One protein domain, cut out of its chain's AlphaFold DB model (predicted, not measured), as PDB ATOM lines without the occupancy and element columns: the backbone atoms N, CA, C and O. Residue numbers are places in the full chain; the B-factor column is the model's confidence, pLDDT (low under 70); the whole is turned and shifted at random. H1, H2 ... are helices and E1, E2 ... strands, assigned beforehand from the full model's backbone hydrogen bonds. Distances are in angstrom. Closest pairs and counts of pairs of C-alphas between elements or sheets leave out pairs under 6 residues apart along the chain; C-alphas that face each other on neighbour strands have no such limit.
ATOM      1  N   CYS A  21     217.527 180.515 210.195       90.44
ATOM      2  CA  CYS A  21     216.988 181.500 211.126       90.44
ATOM      3  C   CYS A  21     216.087 182.511 210.416       90.44
ATOM      4  O   CYS A  21     216.275 182.846 209.243       90.44
ATOM      5  N   TYR A  22     215.110 183.046 211.146       91.31
ATOM      6  CA  TYR A  22     214.371 184.224 210.701       91.31
ATOM      7  C   TYR A  22     215.261 185.455 210.859       91.31
ATOM      8  O   TYR A  22     215.504 185.898 211.976       91.31
ATOM      9  N   GLN A  23     215.739 185.987 209.738       92.94
ATOM     10  CA  GLN A  23     216.573 187.188 209.694       92.94
ATOM     11  C   GLN A  23     215.690 188.414 209.445       92.94
ATOM     12  O   GLN A  23     215.250 188.623 208.315       92.94
ATOM     13  N   CYS A  24     215.350 189.179 210.482       92.50
ATOM     14  CA  CYS A  24     214.418 190.302 210.382       92.50
ATOM     15  C   CYS A  24     214.622 191.370 211.457       92.50
ATOM     16  O   CYS A  24     215.222 191.130 212.502       92.50
ATOM     17  N   THR A  25     214.057 192.552 211.211       92.06
ATOM     18  CA  THR A  25     214.066 193.689 212.146       92.06
ATOM     19  C   THR A  25     212.639 194.087 212.513       92.06
ATOM     20  O   THR A  25     211.689 193.658 211.858       92.06
ATOM     21  N   ALA A  26     212.470 194.972 213.495       87.81
ATOM     22  CA  ALA A  26     211.166 195.514 213.891       87.81
ATOM     23  C   ALA A  26     210.365 196.173 212.742       87.81
ATOM     24  O   ALA A  26     209.143 196.307 212.834       87.81
ATOM     25  N   ALA A  27     211.035 196.564 211.650       89.00
ATOM     26  CA  ALA A  27     210.398 197.087 210.440       89.00
ATOM     27  C   ALA A  27     209.757 195.991 209.564       89.00
ATOM     28  O   ALA A  27     208.906 196.287 208.726       89.00
ATOM     29  N   THR A  28     210.148 194.727 209.741       91.12
ATOM     30  CA  THR A  28     209.596 193.586 209.007       91.12
ATOM     31  C   THR A  28     208.251 193.166 209.618       91.12
ATOM     32  O   THR A  28     208.189 192.867 210.817       91.12
ATOM     33  N   PRO A  29     207.165 193.076 208.824       89.50
ATOM     34  CA  PRO A  29     205.879 192.581 209.309       89.50
ATOM     35  C   PRO A  29     206.012 191.200 209.968       89.50
ATOM     36  O   PRO A  29     206.610 190.284 209.414       89.50
ATOM     37  N   GLY A  30     205.472 191.053 211.180       88.88
ATOM     38  CA  GLY A  30     205.534 189.800 211.946       88.88
ATOM     39  C   GLY A  30     206.828 189.552 212.733       88.88
ATOM     40  O   GLY A  30     206.874 188.593 213.498       88.88
ATOM     41  N   CYS A  31     207.844 190.415 212.623       90.44
ATOM     42  CA  CYS A  31     209.084 190.295 213.402       90.44
ATOM     43  C   CYS A  31     209.012 190.953 214.795       90.44
ATOM     44  O   CYS A  31     209.918 190.795 215.609       90.44
ATOM     45  N   ASN A  32     207.946 191.686 215.109       88.12
ATOM     46  CA  ASN A  32     207.751 192.256 216.445       88.12
ATOM     47  C   ASN A  32     207.307 191.187 217.461       88.12
ATOM     48  O   ASN A  32     207.203 190.009 217.124       88.12
ATOM     49  N   GLU A  33     207.093 191.577 218.717       85.12
ATOM     50  CA  GLU A  33     206.508 190.706 219.740       85.12
ATOM     51  C   GLU A  33     204.998 191.014 219.846       85.12
ATOM     52  O   GLU A  33     204.639 192.176 220.050       85.12
ATOM     53  N   PRO A  34     204.097 190.028 219.677       87.25
ATOM     54  CA  PRO A  34     204.365 188.607 219.459       87.25
ATOM     55  C   PRO A  34     204.865 188.284 218.042       87.25
ATOM     56  O   PRO A  34     204.375 188.835 217.054       87.25
ATOM     57  N   PHE A  35     205.803 187.336 217.949       88.38
ATOM     58  CA  PHE A  35     206.326 186.866 216.662       88.38
ATOM     59  C   PHE A  35     205.236 186.198 215.815       88.38
ATOM     60  O   PHE A  35     204.539 185.291 216.274       88.38
ATOM     61  N   ASN A  36     205.127 186.601 214.548       90.06
ATOM     62  CA  ASN A  36     204.165 186.051 213.600       90.06
ATOM     63  C   ASN A  36     204.847 185.642 212.291       90.06
ATOM     64  O   ASN A  36     204.952 186.429 211.349       90.06
ATOM     65  N   TRP A  37     205.219 184.364 212.208       85.06
ATOM     66  CA  TRP A  37     205.824 183.762 211.015       85.06
ATOM     67  C   TRP A  37     204.950 183.887 209.755       85.06
ATOM     68  O   TRP A  37     205.478 184.002 208.653       85.06
ATOM     69  N   ARG A  38     203.613 183.940 209.888       88.56
ATOM     70  CA  ARG A  38     202.709 184.134 208.735       88.56
ATOM     71  C   ARG A  38     202.822 185.535 208.139       88.56
ATOM     72  O   ARG A  38     202.587 185.698 206.949       88.56
ATOM     73  N   GLY A  39     203.163 186.532 208.956       85.44
ATOM     74  CA  GLY A  39     203.356 187.913 208.510       85.44
ATOM     75  C   GLY A  39     204.664 188.131 207.746       85.44
ATOM     76  O   GLY A  39     204.761 189.093 206.995       85.44
ATOM     77  N   MET A  40     205.636 187.229 207.906       88.50
ATOM     78  CA  MET A  40     206.968 187.361 207.312       88.50
ATOM     79  C   MET A  40     207.019 186.997 205.828       88.50
ATOM     80  O   MET A  40     207.769 187.608 205.073       88.50
ATOM     81  N   GLY A  41     206.240 185.996 205.406       85.88
ATOM     82  CA  GLY A  41     206.178 185.555 204.006       85.88
ATOM     83  C   GLY A  41     207.323 184.646 203.533       85.88
ATOM     84  O   GLY A  41     207.355 184.297 202.357       85.88
ATOM     85  N   TYR A  42     208.238 184.226 204.414       87.62
ATOM     86  CA  TYR A  42     209.303 183.245 204.138       87.62
ATOM     87  C   TYR A  42     209.584 182.386 205.381       87.62
ATOM     88  O   TYR A  42     209.129 182.718 206.471       87.62
ATOM     89  N   LEU A  43     210.312 181.274 205.221       85.88
ATOM     90  CA  LEU A  43     210.575 180.281 206.283       85.88
ATOM     91  C   LEU A  43     211.918 180.473 207.014       85.88
ATOM     92  O   LEU A  43     212.306 179.634 207.821       85.88
ATOM     93  N   GLY A  44     212.623 181.567 206.731       88.31
ATOM     94  CA  GLY A  44     213.983 181.833 207.200       88.31
ATOM     95  C   GLY A  44     215.030 181.738 206.090       88.31
ATOM     96  O   GLY A  44     214.726 181.352 204.960       88.31
ATOM     97  N   ASN A  45     216.258 182.114 206.434       91.00
ATOM     98  CA  ASN A  45     217.430 182.075 205.563       91.00
ATOM     99  C   ASN A  45     218.520 181.201 206.202       91.00
ATOM    100  O   ASN A  45     218.587 181.125 207.434       91.00
ATOM    101  N   PRO A  46     219.383 180.564 205.392       90.81
ATOM    102  CA  PRO A  46     220.516 179.811 205.909       90.81
ATOM    103  C   PRO A  46     221.559 180.746 206.536       90.81
ATOM    104  O   PRO A  46     221.877 181.803 205.985       90.81
ATOM    105  N   CYS A  47     222.107 180.331 207.673       90.00
ATOM    106  CA  CYS A  47     223.221 180.991 208.339       90.00
ATOM    107  C   CYS A  47     224.570 180.631 207.689       90.00
ATOM    108  O   CYS A  47     224.698 179.553 207.098       90.00
ATOM    109  N   PRO A  48     225.576 181.523 207.771       88.81
ATOM    110  CA  PRO A  48     226.876 181.309 207.139       88.81
ATOM    111  C   PRO A  48     227.760 180.284 207.867       88.81
ATOM    112  O   PRO A  48     228.551 179.613 207.201       88.81
ATOM    113  N   GLU A  49     227.653 180.146 209.194       85.62
ATOM    114  CA  GLU A  49     228.469 179.209 209.978       85.62
ATOM    115  C   GLU A  49     227.686 177.936 210.338       85.62
ATOM    116  O   GLU A  49     226.476 177.963 210.554       85.62
ATOM    117  N   SER A  50     228.377 176.793 210.423       81.25
ATOM    118  CA  SER A  50     227.744 175.513 210.790       81.25
ATOM    119  C   SER A  50     227.354 175.431 212.265       81.25
ATOM    120  O   SER A  50     226.449 174.683 212.613       81.25
ATOM    121  N   GLU A  51     228.034 176.199 213.116       78.75
ATOM    122  CA  GLU A  51     227.784 176.280 214.560       78.75
ATOM    123  C   GLU A  51     226.942 177.517 214.919       78.75
ATOM    124  O   GLU A  51     226.935 177.965 216.069       78.75
ATOM    125  N   ASP A  52     226.265 178.115 213.931       84.88
ATOM    126  CA  ASP A  52     225.388 179.251 214.171       84.88
ATOM    127  C   ASP A  52     224.130 178.844 214.935       84.88
ATOM    128  O   ASP A  52     223.511 177.809 214.674       84.88
ATOM    129  N   VAL A  53     223.715 179.740 215.827       83.81
ATOM    130  CA  VAL A  53     222.455 179.670 216.568       83.81
ATOM    131  C   VAL A  53     221.581 180.868 216.212       83.81
ATOM    132  O   VAL A  53     222.086 181.955 215.909       83.81
ATOM    133  N   CYS A  54     220.264 180.678 216.247       86.00
ATOM    134  CA  CYS A  54     219.320 181.765 216.031       86.00
ATOM    135  C   CYS A  54     219.219 182.619 217.290       86.00
ATOM    136  O   CYS A  54     218.981 182.116 218.384       86.00
ATOM    137  N   VAL A  55     219.365 183.931 217.144       86.19
ATOM    138  CA  VAL A  55     219.290 184.848 218.280       86.19
ATOM    139  C   VAL A  55     218.257 185.935 218.037       86.19
ATOM    140  O   VAL A  55     218.048 186.409 216.920       86.19
ATOM    141  N   LYS A  56     217.602 186.334 219.122       86.06
ATOM    142  CA  LYS A  56     216.719 187.489 219.216       86.06
ATOM    143  C   LYS A  56     217.430 188.565 220.030       86.06
ATOM    144  O   LYS A  56     217.595 188.445 221.240       86.06
ATOM    145  N   LEU A  57     217.831 189.638 219.372       83.75
ATOM    146  CA  LEU A  57     218.363 190.828 220.012       83.75
ATOM    147  C   LEU A  57     217.212 191.774 220.362       83.75
ATOM    148  O   LEU A  57     216.415 192.125 219.490       83.75
ATOM    149  N   ILE A  58     217.140 192.195 221.623       83.00
ATOM    150  CA  ILE A  58     216.245 193.263 222.069       83.00
ATOM    151  C   ILE A  58     217.103 194.458 222.476       83.00
ATOM    152  O   ILE A  58     217.826 194.425 223.470       83.00
ATOM    153  N   GLU A  59     217.025 195.531 221.698       79.06
ATOM    154  CA  GLU A  59     217.699 196.787 222.006       79.06
ATOM    155  C   GLU A  59     216.711 197.770 222.628       79.06
ATOM    156  O   GLU A  59     215.742 198.182 221.989       79.06
ATOM    157  N   ARG A  60     216.976 198.184 223.869       76.88
ATOM    158  CA  ARG A  60     216.229 199.251 224.539       76.88
ATOM    159  C   ARG A  60     217.033 200.543 224.452       76.88
ATOM    160  O   ARG A  60     218.152 200.612 224.950       76.88
ATOM    161  N   LYS A  61     216.465 201.566 223.814       73.12
ATOM    162  CA  LYS A  61     217.016 202.928 223.758       73.12
ATOM    163  C   LYS A  61     215.961 203.890 224.288       73.12
ATOM    164  O   LYS A  61     215.040 204.292 223.576       73.12
ATOM    165  N   GLY A  62     216.070 204.233 225.570       71.19
ATOM    166  CA  GLY A  62     215.059 205.039 226.258       71.19
ATOM    167  C   GLY A  62     213.694 204.348 226.283       71.19
ATOM    168  O   GLY A  62     213.563 203.276 226.861       71.19
ATOM    169  N   ALA A  63     212.684 204.966 225.663       76.50
ATOM    170  CA  ALA A  63     211.328 204.414 225.566       76.50
ATOM    171  C   ALA A  63     211.107 203.512 224.337       76.50
ATOM    172  O   ALA A  63     210.030 202.938 224.191       76.50
ATOM    173  N   GLN A  64     212.089 203.409 223.434       76.50
ATOM    174  CA  GLN A  64     211.988 202.574 222.240       76.50
ATOM    175  C   GLN A  64     212.629 201.209 222.479       76.50
ATOM    176  O   GLN A  64     213.749 201.112 222.982       76.50
ATOM    177  N   GLU A  65     211.913 200.164 222.076       81.44
ATOM    178  CA  GLU A  65     212.392 198.788 222.032       81.44
ATOM    179  C   GLU A  65     212.436 198.346 220.569       81.44
ATOM    180  O   GLU A  65     211.439 198.444 219.853       81.44
ATOM    181  N   VAL A  66     213.600 197.885 220.117       86.19
ATOM    182  CA  VAL A  66     213.798 197.359 218.766       86.19
ATOM    183  C   VAL A  66     214.177 195.894 218.880       86.19
ATOM    184  O   VAL A  66     215.142 195.544 219.555       86.19
ATOM    185  N   ILE A  67     213.404 195.042 218.209       87.69
ATOM    186  CA  ILE A  67     213.650 193.605 218.158       87.69
ATOM    187  C   ILE A  67     214.259 193.261 216.805       87.69
ATOM    188  O   ILE A  67     213.714 193.615 215.757       87.69
ATOM    189  N   THR A  68     215.361 192.525 216.838       90.38
ATOM    190  CA  THR A  68     216.033 191.990 215.655       90.38
ATOM    191  C   THR A  68     216.248 190.498 215.856       90.38
ATOM    192  O   THR A  68     216.687 190.073 216.921       90.38
ATOM    193  N   ARG A  69     215.932 189.684 214.853       90.06
ATOM    194  CA  ARG A  69     216.233 188.249 214.842       90.06
ATOM    195  C   ARG A  69     217.228 187.979 213.726       90.06
ATOM    196  O   ARG A  69     217.038 188.498 212.632       90.06
ATOM    197  N   ASP A  70     218.284 187.229 214.008       91.31
ATOM    198  CA  ASP A  70     219.302 186.872 213.013       91.31
ATOM    199  C   ASP A  70     220.160 185.684 213.498       91.31
ATOM    200  O   ASP A  70     219.958 185.165 214.598       91.31
ATOM    201  N   CYS A  71     221.115 185.257 212.677       89.62
ATOM    202  CA  CYS A  71     222.181 184.325 213.036       89.62
ATOM    203  C   CYS A  71     223.188 184.990 213.989       89.62
ATOM    204  O   CYS A  71     223.496 186.179 213.860       89.62
ATOM    205  N   LEU A  72     223.745 184.224 214.927       86.62
ATOM    206  CA  LEU A  72     224.732 184.735 215.881       86.62
ATOM    207  C   LEU A  72     225.999 185.300 215.207       86.62
ATOM    208  O   LEU A  72     226.482 186.360 215.618       86.62
ATOM    209  N   SER A  73     226.527 184.630 214.181       86.88
ATOM    210  CA  SER A  73     227.685 185.076 213.390       86.88
ATOM    211  C   SER A  73     227.531 186.497 212.844       86.88
ATOM    212  O   SER A  73     228.469 187.292 212.930       86.88
ATOM    213  N   ASN A  74     226.331 186.860 212.379       89.00
ATOM    214  CA  ASN A  74     226.046 188.196 211.856       89.00
ATOM    215  C   ASN A  74     226.256 189.272 212.926       89.00
ATOM    216  O   ASN A  74     226.839 190.315 212.639       89.00
ATOM    217  N   PHE A  75     225.853 189.015 214.173       85.50
ATOM    218  CA  PHE A  75     226.040 189.975 215.259       85.50
ATOM    219  C   PHE A  75     227.476 190.022 215.787       85.50
ATOM    220  O   PHE A  75     227.964 191.103 216.126       85.50
ATOM    221  N   ARG A  76     228.180 188.882 215.826       81.94
ATOM    222  CA  ARG A  76     229.587 188.812 216.269       81.94
ATOM    223  C   ARG A  76     230.515 189.719 215.457       81.94
ATOM    224  O   ARG A  76     231.533 190.159 215.979       81.94
ATOM    225  N   ALA A  77     230.154 190.035 214.213       78.56
ATOM    226  CA  ALA A  77     230.931 190.929 213.361       78.56
ATOM    227  C   ALA A  77     230.997 192.383 213.872       78.56
ATOM    228  O   ALA A  77     231.958 193.086 213.565       78.56
ATOM    229  N   PHE A  78     229.998 192.853 214.630       79.94
ATOM    230  CA  PHE A  78     229.906 194.266 215.033       79.94
ATOM    231  C   PHE A  78     229.530 194.505 216.501       79.94
ATOM    232  O   PHE A  78     229.549 195.650 216.953       79.94
ATOM    233  N   ARG A  79     229.192 193.459 217.260       77.06
ATOM    234  CA  ARG A  79     228.859 193.539 218.686       77.06
ATOM    235  C   ARG A  79     229.939 192.869 219.526       77.06
ATOM    236  O   ARG A  79     230.213 191.683 219.375       77.06
ATOM    237  N   THR A  80     230.509 193.628 220.454       75.31
ATOM    238  CA  THR A  80     231.476 193.149 221.457       75.31
ATOM    239  C   THR A  80     230.826 192.832 222.802       75.31
ATOM    240  O   THR A  80     231.460 192.255 223.678       75.31
ATOM    241  N   ASP A  81     229.561 193.207 222.970       70.56
ATOM    242  CA  ASP A  81     228.754 193.005 224.171       70.56
ATOM    243  C   ASP A  81     228.004 191.660 224.162       70.56
ATOM    244  O   ASP A  81     227.131 191.426 224.996       70.56
ATOM    245  N   ILE A  82     228.335 190.751 223.242       75.38
ATOM    246  CA  ILE A  82     227.773 189.400 223.217       75.38
ATOM    247  C   ILE A  82     228.555 188.498 224.170       75.38
ATOM    248  O   ILE A  82     229.768 188.368 224.002       75.38
ATOM    249  N   PRO A  83     227.906 187.870 225.171       68.81
ATOM    250  CA  PRO A  83     228.595 186.947 226.060       68.81
ATOM    251  C   PRO A  83     229.174 185.777 225.260       68.81
ATOM    252  O   PRO A  83     228.554 185.276 224.322       68.81
ATOM    253  N   ALA A  84     230.372 185.335 225.644       68.12
ATOM    254  CA  ALA A  84     231.040 184.205 224.999       68.12
ATOM    255  C   ALA A  84     230.281 182.881 225.205       68.12
ATOM    256  O   ALA A  84     230.351 181.991 224.361       68.12
ATOM    257  N   ASP A  85     229.528 182.778 226.302       65.25
ATOM    258  CA  ASP A  85     228.716 181.616 226.636       65.25
ATOM    259  C   ASP A  85     227.375 181.668 225.886       65.25
ATOM    260  O   ASP A  85     226.474 182.433 226.236       65.25
ATOM    261  N   THR A  86     227.223 180.835 224.857       68.00
ATOM    262  CA  THR A  86     226.039 180.786 223.981       68.00
ATOM    263  C   THR A  86     225.073 179.669 224.380       68.00
ATOM    264  O   THR A  86     224.698 178.835 223.559       68.00
ATOM    265  N   TYR A  87     224.707 179.610 225.660       65.62
ATOM    266  CA  TYR A  87     223.674 178.683 226.135       65.62
ATOM    267  C   TYR A  87     222.271 179.193 225.789       65.62
ATOM    268  O   TYR A  87     222.046 180.403 225.750       65.62
ATOM    269  N   GLU A  88     221.320 178.274 225.615       66.19
ATOM    270  CA  GLU A  88     219.910 178.604 225.394       66.19
ATOM    271  C   GLU A  88     219.347 179.488 226.529       66.19
ATOM    272  O   GLU A  88     219.603 179.284 227.727       66.19
ATOM    273  N   GLY A  89     218.556 180.490 226.145       67.38
ATOM    274  CA  GLY A  89     217.826 181.383 227.036       67.38
ATOM    275  C   GLY A  89     218.220 182.864 226.954       67.38
ATOM    276  O   GLY A  89     219.232 183.276 226.391       67.38
ATOM    277  N   CYS A  90     217.395 183.698 227.590       70.62
ATOM    278  CA  CYS A  90     217.606 185.143 227.660       70.62
ATOM    279  C   CYS A  90     218.824 185.489 228.525       70.62
ATOM    280  O   CYS A  90     218.921 185.024 229.668       70.62
ATOM    281  N   ARG A  91     219.725 186.346 228.030       69.44
ATOM    282  CA  ARG A  91     220.842 186.899 228.806       69.44
ATOM    283  C   ARG A  91     220.963 188.411 228.596       69.44
ATOM    284  O   ARG A  91     220.685 188.903 227.506       69.44
ATOM    285  N   PRO A  92     221.361 189.180 229.621       72.12
ATOM    286  CA  PRO A  92     221.731 190.575 229.409       72.12
ATOM    287  C   PRO A  92     222.988 190.647 228.533       72.12
ATOM    288  O   PRO A  92     223.800 189.720 228.534       72.12
ATOM    289  N   ALA A  93     223.154 191.748 227.801       70.25
ATOM    290  CA  ALA A  93     224.411 191.996 227.111       70.25
ATOM    291  C   ALA A  93     225.572 192.097 228.117       70.25
ATOM    292  O   ALA A  93     225.403 192.557 229.252       70.25
ATOM    293  N   ALA A  94     226.758 191.653 227.705       71.19
ATOM    294  CA  ALA A  94     227.982 191.850 228.457       71.19
ATOM    295  C   ALA A  94     228.265 193.351 228.604       71.19
ATOM    296  O   ALA A  94     228.023 194.150 227.702       71.19
ATOM    297  N   LYS A  95     228.788 193.754 229.763       69.81
ATOM    298  CA  LYS A  95     229.086 195.162 230.021       69.81
ATOM    299  C   LYS A  95     230.227 195.629 229.116       69.81
ATOM    300  O   LYS A  95     231.374 195.242 229.327       69.81
ATOM    301  N   ASP A  96     229.928 196.517 228.175       66.62
ATOM    302  CA  ASP A  96     230.953 197.200 227.390       66.62
ATOM    303  C   ASP A  96     231.553 198.365 228.199       66.62
ATOM    304  O   ASP A  96     230.878 199.340 228.538       66.62
ATOM    305  N   LEU A  97     232.840 198.246 228.545       66.62
ATOM    306  CA  LEU A  97     233.579 199.246 229.325       66.62
ATOM    307  C   LEU A  97     233.914 200.511 228.519       66.62
ATOM    308  O   LEU A  97     234.109 201.573 229.111       66.62
ATOM    309  N   ASN A  98     233.967 200.411 227.189       66.00
ATOM    310  CA  ASN A  98     234.305 201.523 226.297       66.00
ATOM    311  C   ASN A  98     233.063 202.265 225.789       66.00
ATOM    312  O   ASN A  98     233.179 203.277 225.087       66.00
ATOM    313  N   LEU A  99     231.870 201.801 226.160       63.97
ATOM    314  CA  LEU A  99     230.619 202.392 225.724       63.97
ATOM    315  C   LEU A  99     230.517 203.845 226.201       63.97
ATOM    316  O   LEU A  99     230.592 204.150 227.395       63.97
ATOM    317  N   ALA A 100     230.356 204.754 225.237       59.81
ATOM    318  CA  ALA A 100     230.196 206.187 225.474       59.81
ATOM    319  C   ALA A 100     231.342 206.846 226.270       59.81
ATOM    320  O   ALA A 100     231.148 207.875 226.920       59.81
ATOM    321  N   HIS A 101     232.559 206.297 226.200       62.94
ATOM    322  CA  HIS A 101     233.728 206.820 226.919       62.94
ATOM    323  C   HIS A 101     234.072 208.286 226.562       62.94
ATOM    324  O   HIS A 101     234.689 208.980 227.365       62.94
ATOM    325  N   TYR A 102     233.604 208.777 225.406       53.59
ATOM    326  CA  TYR A 102     233.897 210.114 224.867       53.59
ATOM    327  C   TYR A 102     232.673 211.027 224.695       53.59
ATOM    328  O   TYR A 102     232.787 212.089 224.089       53.59
ATOM    329  N   VAL A 103     231.502 210.643 225.212       59.03
ATOM    330  CA  VAL A 103     230.267 211.426 225.046       59.03
ATOM    331  C   VAL A 103     229.769 211.851 226.426       59.03
ATOM    332  O   VAL A 103     229.236 211.039 227.177       59.03
ATOM    333  N   ASN A 104     229.989 213.117 226.786       60.88
ATOM    334  CA  ASN A 104     229.463 213.716 228.014       60.88
ATOM    335  C   ASN A 104     228.277 214.617 227.661       60.88
ATOM    336  O   ASN A 104     228.440 215.822 227.471       60.88
ATOM    337  N   ASN A 105     227.094 214.018 227.529       63.97
ATOM    338  CA  ASN A 105     225.880 214.762 227.215       63.97
ATOM    339  C   ASN A 105     225.110 215.124 228.489       63.97
ATOM    340  O   ASN A 105     224.837 214.279 229.336       63.97
ATOM    341  N   SER A 106     224.720 216.395 228.599       69.31
ATOM    342  CA  SER A 106     223.880 216.919 229.685       69.31
ATOM    343  C   SER A 106     222.383 216.636 229.490       69.31
ATOM    344  O   SER A 106     221.600 216.782 230.428       69.31
ATOM    345  N   ILE A 107     221.985 216.228 228.281       63.69
ATOM    346  CA  ILE A 107     220.606 215.916 227.888       63.69
ATOM    347  C   ILE A 107     220.365 214.415 228.078       63.69
ATOM    348  O   ILE A 107     221.073 213.593 227.493       63.69
ATOM    349  N   LYS A 108     219.361 214.059 228.890       61.56
ATOM    350  CA  LYS A 108     219.095 212.676 229.325       61.56
ATOM    351  C   LYS A 108     218.805 211.735 228.156       61.56
ATOM    352  O   LYS A 108     219.200 210.579 228.202       61.56
ATOM    353  N   GLU A 109     218.149 212.242 227.119       57.44
ATOM    354  CA  GLU A 109     217.691 211.532 225.920       57.44
ATOM    355  C   GLU A 109     218.828 211.189 224.941       57.44
ATOM    356  O   GLU A 109     218.639 210.391 224.028       57.44
ATOM    357  N   ILE A 110     220.014 211.772 225.133       63.12
ATOM    358  CA  ILE A 110     221.202 211.569 224.287       63.12
ATOM    359  C   ILE A 110     222.354 210.975 225.121       63.12
ATOM    360  O   ILE A 110     223.457 210.751 224.625       63.12
ATOM    361  N   ASP A 111     222.120 210.719 226.409       59.44
ATOM    362  CA  ASP A 111     223.098 210.104 227.294       59.44
ATOM    363  C   ASP A 111     223.219 208.607 226.986       59.44
ATOM    364  O   ASP A 111     222.485 207.757 227.500       59.44
ATOM    365  N   VAL A 112     224.191 208.294 226.134       62.22
ATOM    366  CA  VAL A 112     224.493 206.937 225.683       62.22
ATOM    367  C   VAL A 112     224.922 206.033 226.850       62.22
ATOM    368  O   VAL A 112     224.716 204.829 226.771       62.22
ATOM    369  N   LYS A 113     225.448 206.560 227.970       60.59
ATOM    370  CA  LYS A 113     225.779 205.716 229.139       60.59
ATOM    371  C   LYS A 113     224.542 205.270 229.910       60.59
ATOM    372  O   LYS A 113     224.548 204.179 230.469       60.59
ATOM    373  N   ARG A 114     223.511 206.119 229.980       50.84
ATOM    374  CA  ARG A 114     222.305 205.882 230.793       50.84
ATOM    375  C   ARG A 114     221.174 205.211 230.012       50.84
ATOM    376  O   ARG A 114     220.377 204.498 230.608       50.84
ATOM    377  N   LEU A 115     221.088 205.450 228.704       49.88
ATOM    378  CA  LEU A 115     220.030 204.893 227.855       49.88
ATOM    379  C   LEU A 115     220.378 203.546 227.242       49.88
ATOM    380  O   LEU A 115     219.471 202.840 226.814       49.88
ATOM    381  N   ASN A 116     221.663 203.203 227.173       52.53
ATOM    382  CA  ASN A 116     222.131 201.993 226.512       52.53
ATOM    383  C   ASN A 116     222.195 200.816 227.493       52.53
ATOM    384  O   ASN A 116     223.168 200.066 227.528       52.53
ATOM    385  N   ASN A 117     221.133 200.656 228.287       51.69
ATOM    386  CA  ASN A 117     220.835 199.388 228.936       51.69
ATOM    387  C   ASN A 117     220.414 198.428 227.816       51.69
ATOM    388  O   ASN A 117     219.222 198.252 227.559       51.69
ATOM    389  N   THR A 118     221.380 197.851 227.092       51.81
ATOM    390  CA  THR A 118     221.156 196.751 226.148       51.81
ATOM    391  C   THR A 118     220.744 195.505 226.931       51.81
ATOM    392  O   THR A 118     221.475 194.536 227.116       51.81
ATOM    393  N   GLU A 119     219.522 195.546 227.443       52.88
ATOM    394  CA  GLU A 119     218.853 194.448 228.112       52.88
ATOM    395  C   GLU A 119     218.171 193.582 227.056       52.88
ATOM    396  O   GLU A 119     216.961 193.658 226.845       52.88
ATOM    397  N   ALA A 120     218.989 192.776 226.383       52.88
ATOM    398  CA  ALA A 120     218.824 191.329 226.278       52.88
ATOM    399  C   ALA A 120     219.306 190.809 224.916       52.88
ATOM    400  O   ALA A 120     218.676 191.002 223.875       52.88
ATOM    401  N   ILE A 121     220.408 190.067 224.957       57.12
ATOM    402  CA  ILE A 121     220.749 189.083 223.939       57.12
ATOM    403  C   ILE A 121     219.970 187.831 224.315       57.12
ATOM    404  O   ILE A 121     220.279 187.149 225.293       57.12
ATOM    405  N   ILE A 122     218.905 187.549 223.580       56.06
ATOM    406  CA  ILE A 122     218.098 186.360 223.807       56.06
ATOM    407  C   ILE A 122     218.526 185.310 222.790       56.06
ATOM    408  O   ILE A 122     218.090 185.340 221.644       56.06
ATOM    409  N   ALA A 123     219.387 184.386 223.211       58.22
ATOM    410  CA  ALA A 123     219.592 183.138 222.487       58.22
ATOM    411  C   ALA A 123     218.350 182.264 222.729       58.22
ATOM    412  O   ALA A 123     217.967 182.057 223.884       58.22
ATOM    413  N   ILE A 124     217.666 181.837 221.667       52.06
ATOM    414  CA  ILE A 124     216.521 180.914 221.746       52.06
ATOM    415  C   ILE A 124     216.948 179.610 221.104       52.06
ATOM    416  O   ILE A 124     217.391 179.678 219.937       52.06
TER     417      ILE A 124
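Overview. This is residues 21 to 124 of the 124 residues of the protein "Protein quiver" of Bombyx mori (UniProt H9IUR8). There is little regular structure: the long hairpin of E1 and E2 is widened by short E4 and E3 into an antiparallel sheet, E2, E1, E4, E3, with small helices and long loops around it. The 104 printed residues include, in order, H1, E1, E2, H2, E3, H3 and E4; the class is mixed, with 35 residues in named elements. It is only just compact, close to loose, with a radius of gyration of the C-alphas of 15.0 A, spanning 45 by 28 by 20 A.

Along the chain. H1 is residues 37 to 40, from C-alpha (205.824, 183.762, 211.015). E1, residues 54 to 61, measures 22.6 A; E2, 64 to 71, 22.8 A. H2 is 72 to 76, E3 89 to 91, H3 112 to 115, E4 121 to 123, ending at C-alpha (219.592, 183.138, 222.487).

Arrangement. Within hydrogen-bond range are N 57 and O 68 of E1 and E2, 2.7 A; N 56 and O 122 of E1 and E4, 2.8 A; N 89 and O 123 of E3 and E4, 2.8 A. H2, its O i to N i+4 pair within range, is on the sheet over E1, height 9.3 A; H1 and H3, too short for such a pair, are not on it, H3 only just, with 4 pairs of C-alphas within 10 A.

Size, cuts and confidence. The printed part has no cut. Links H1 to E1, H2 to E3 and E3 to H3 are long. Residues 83 to 89, 91 and 95 to 124 have pLDDT under 70.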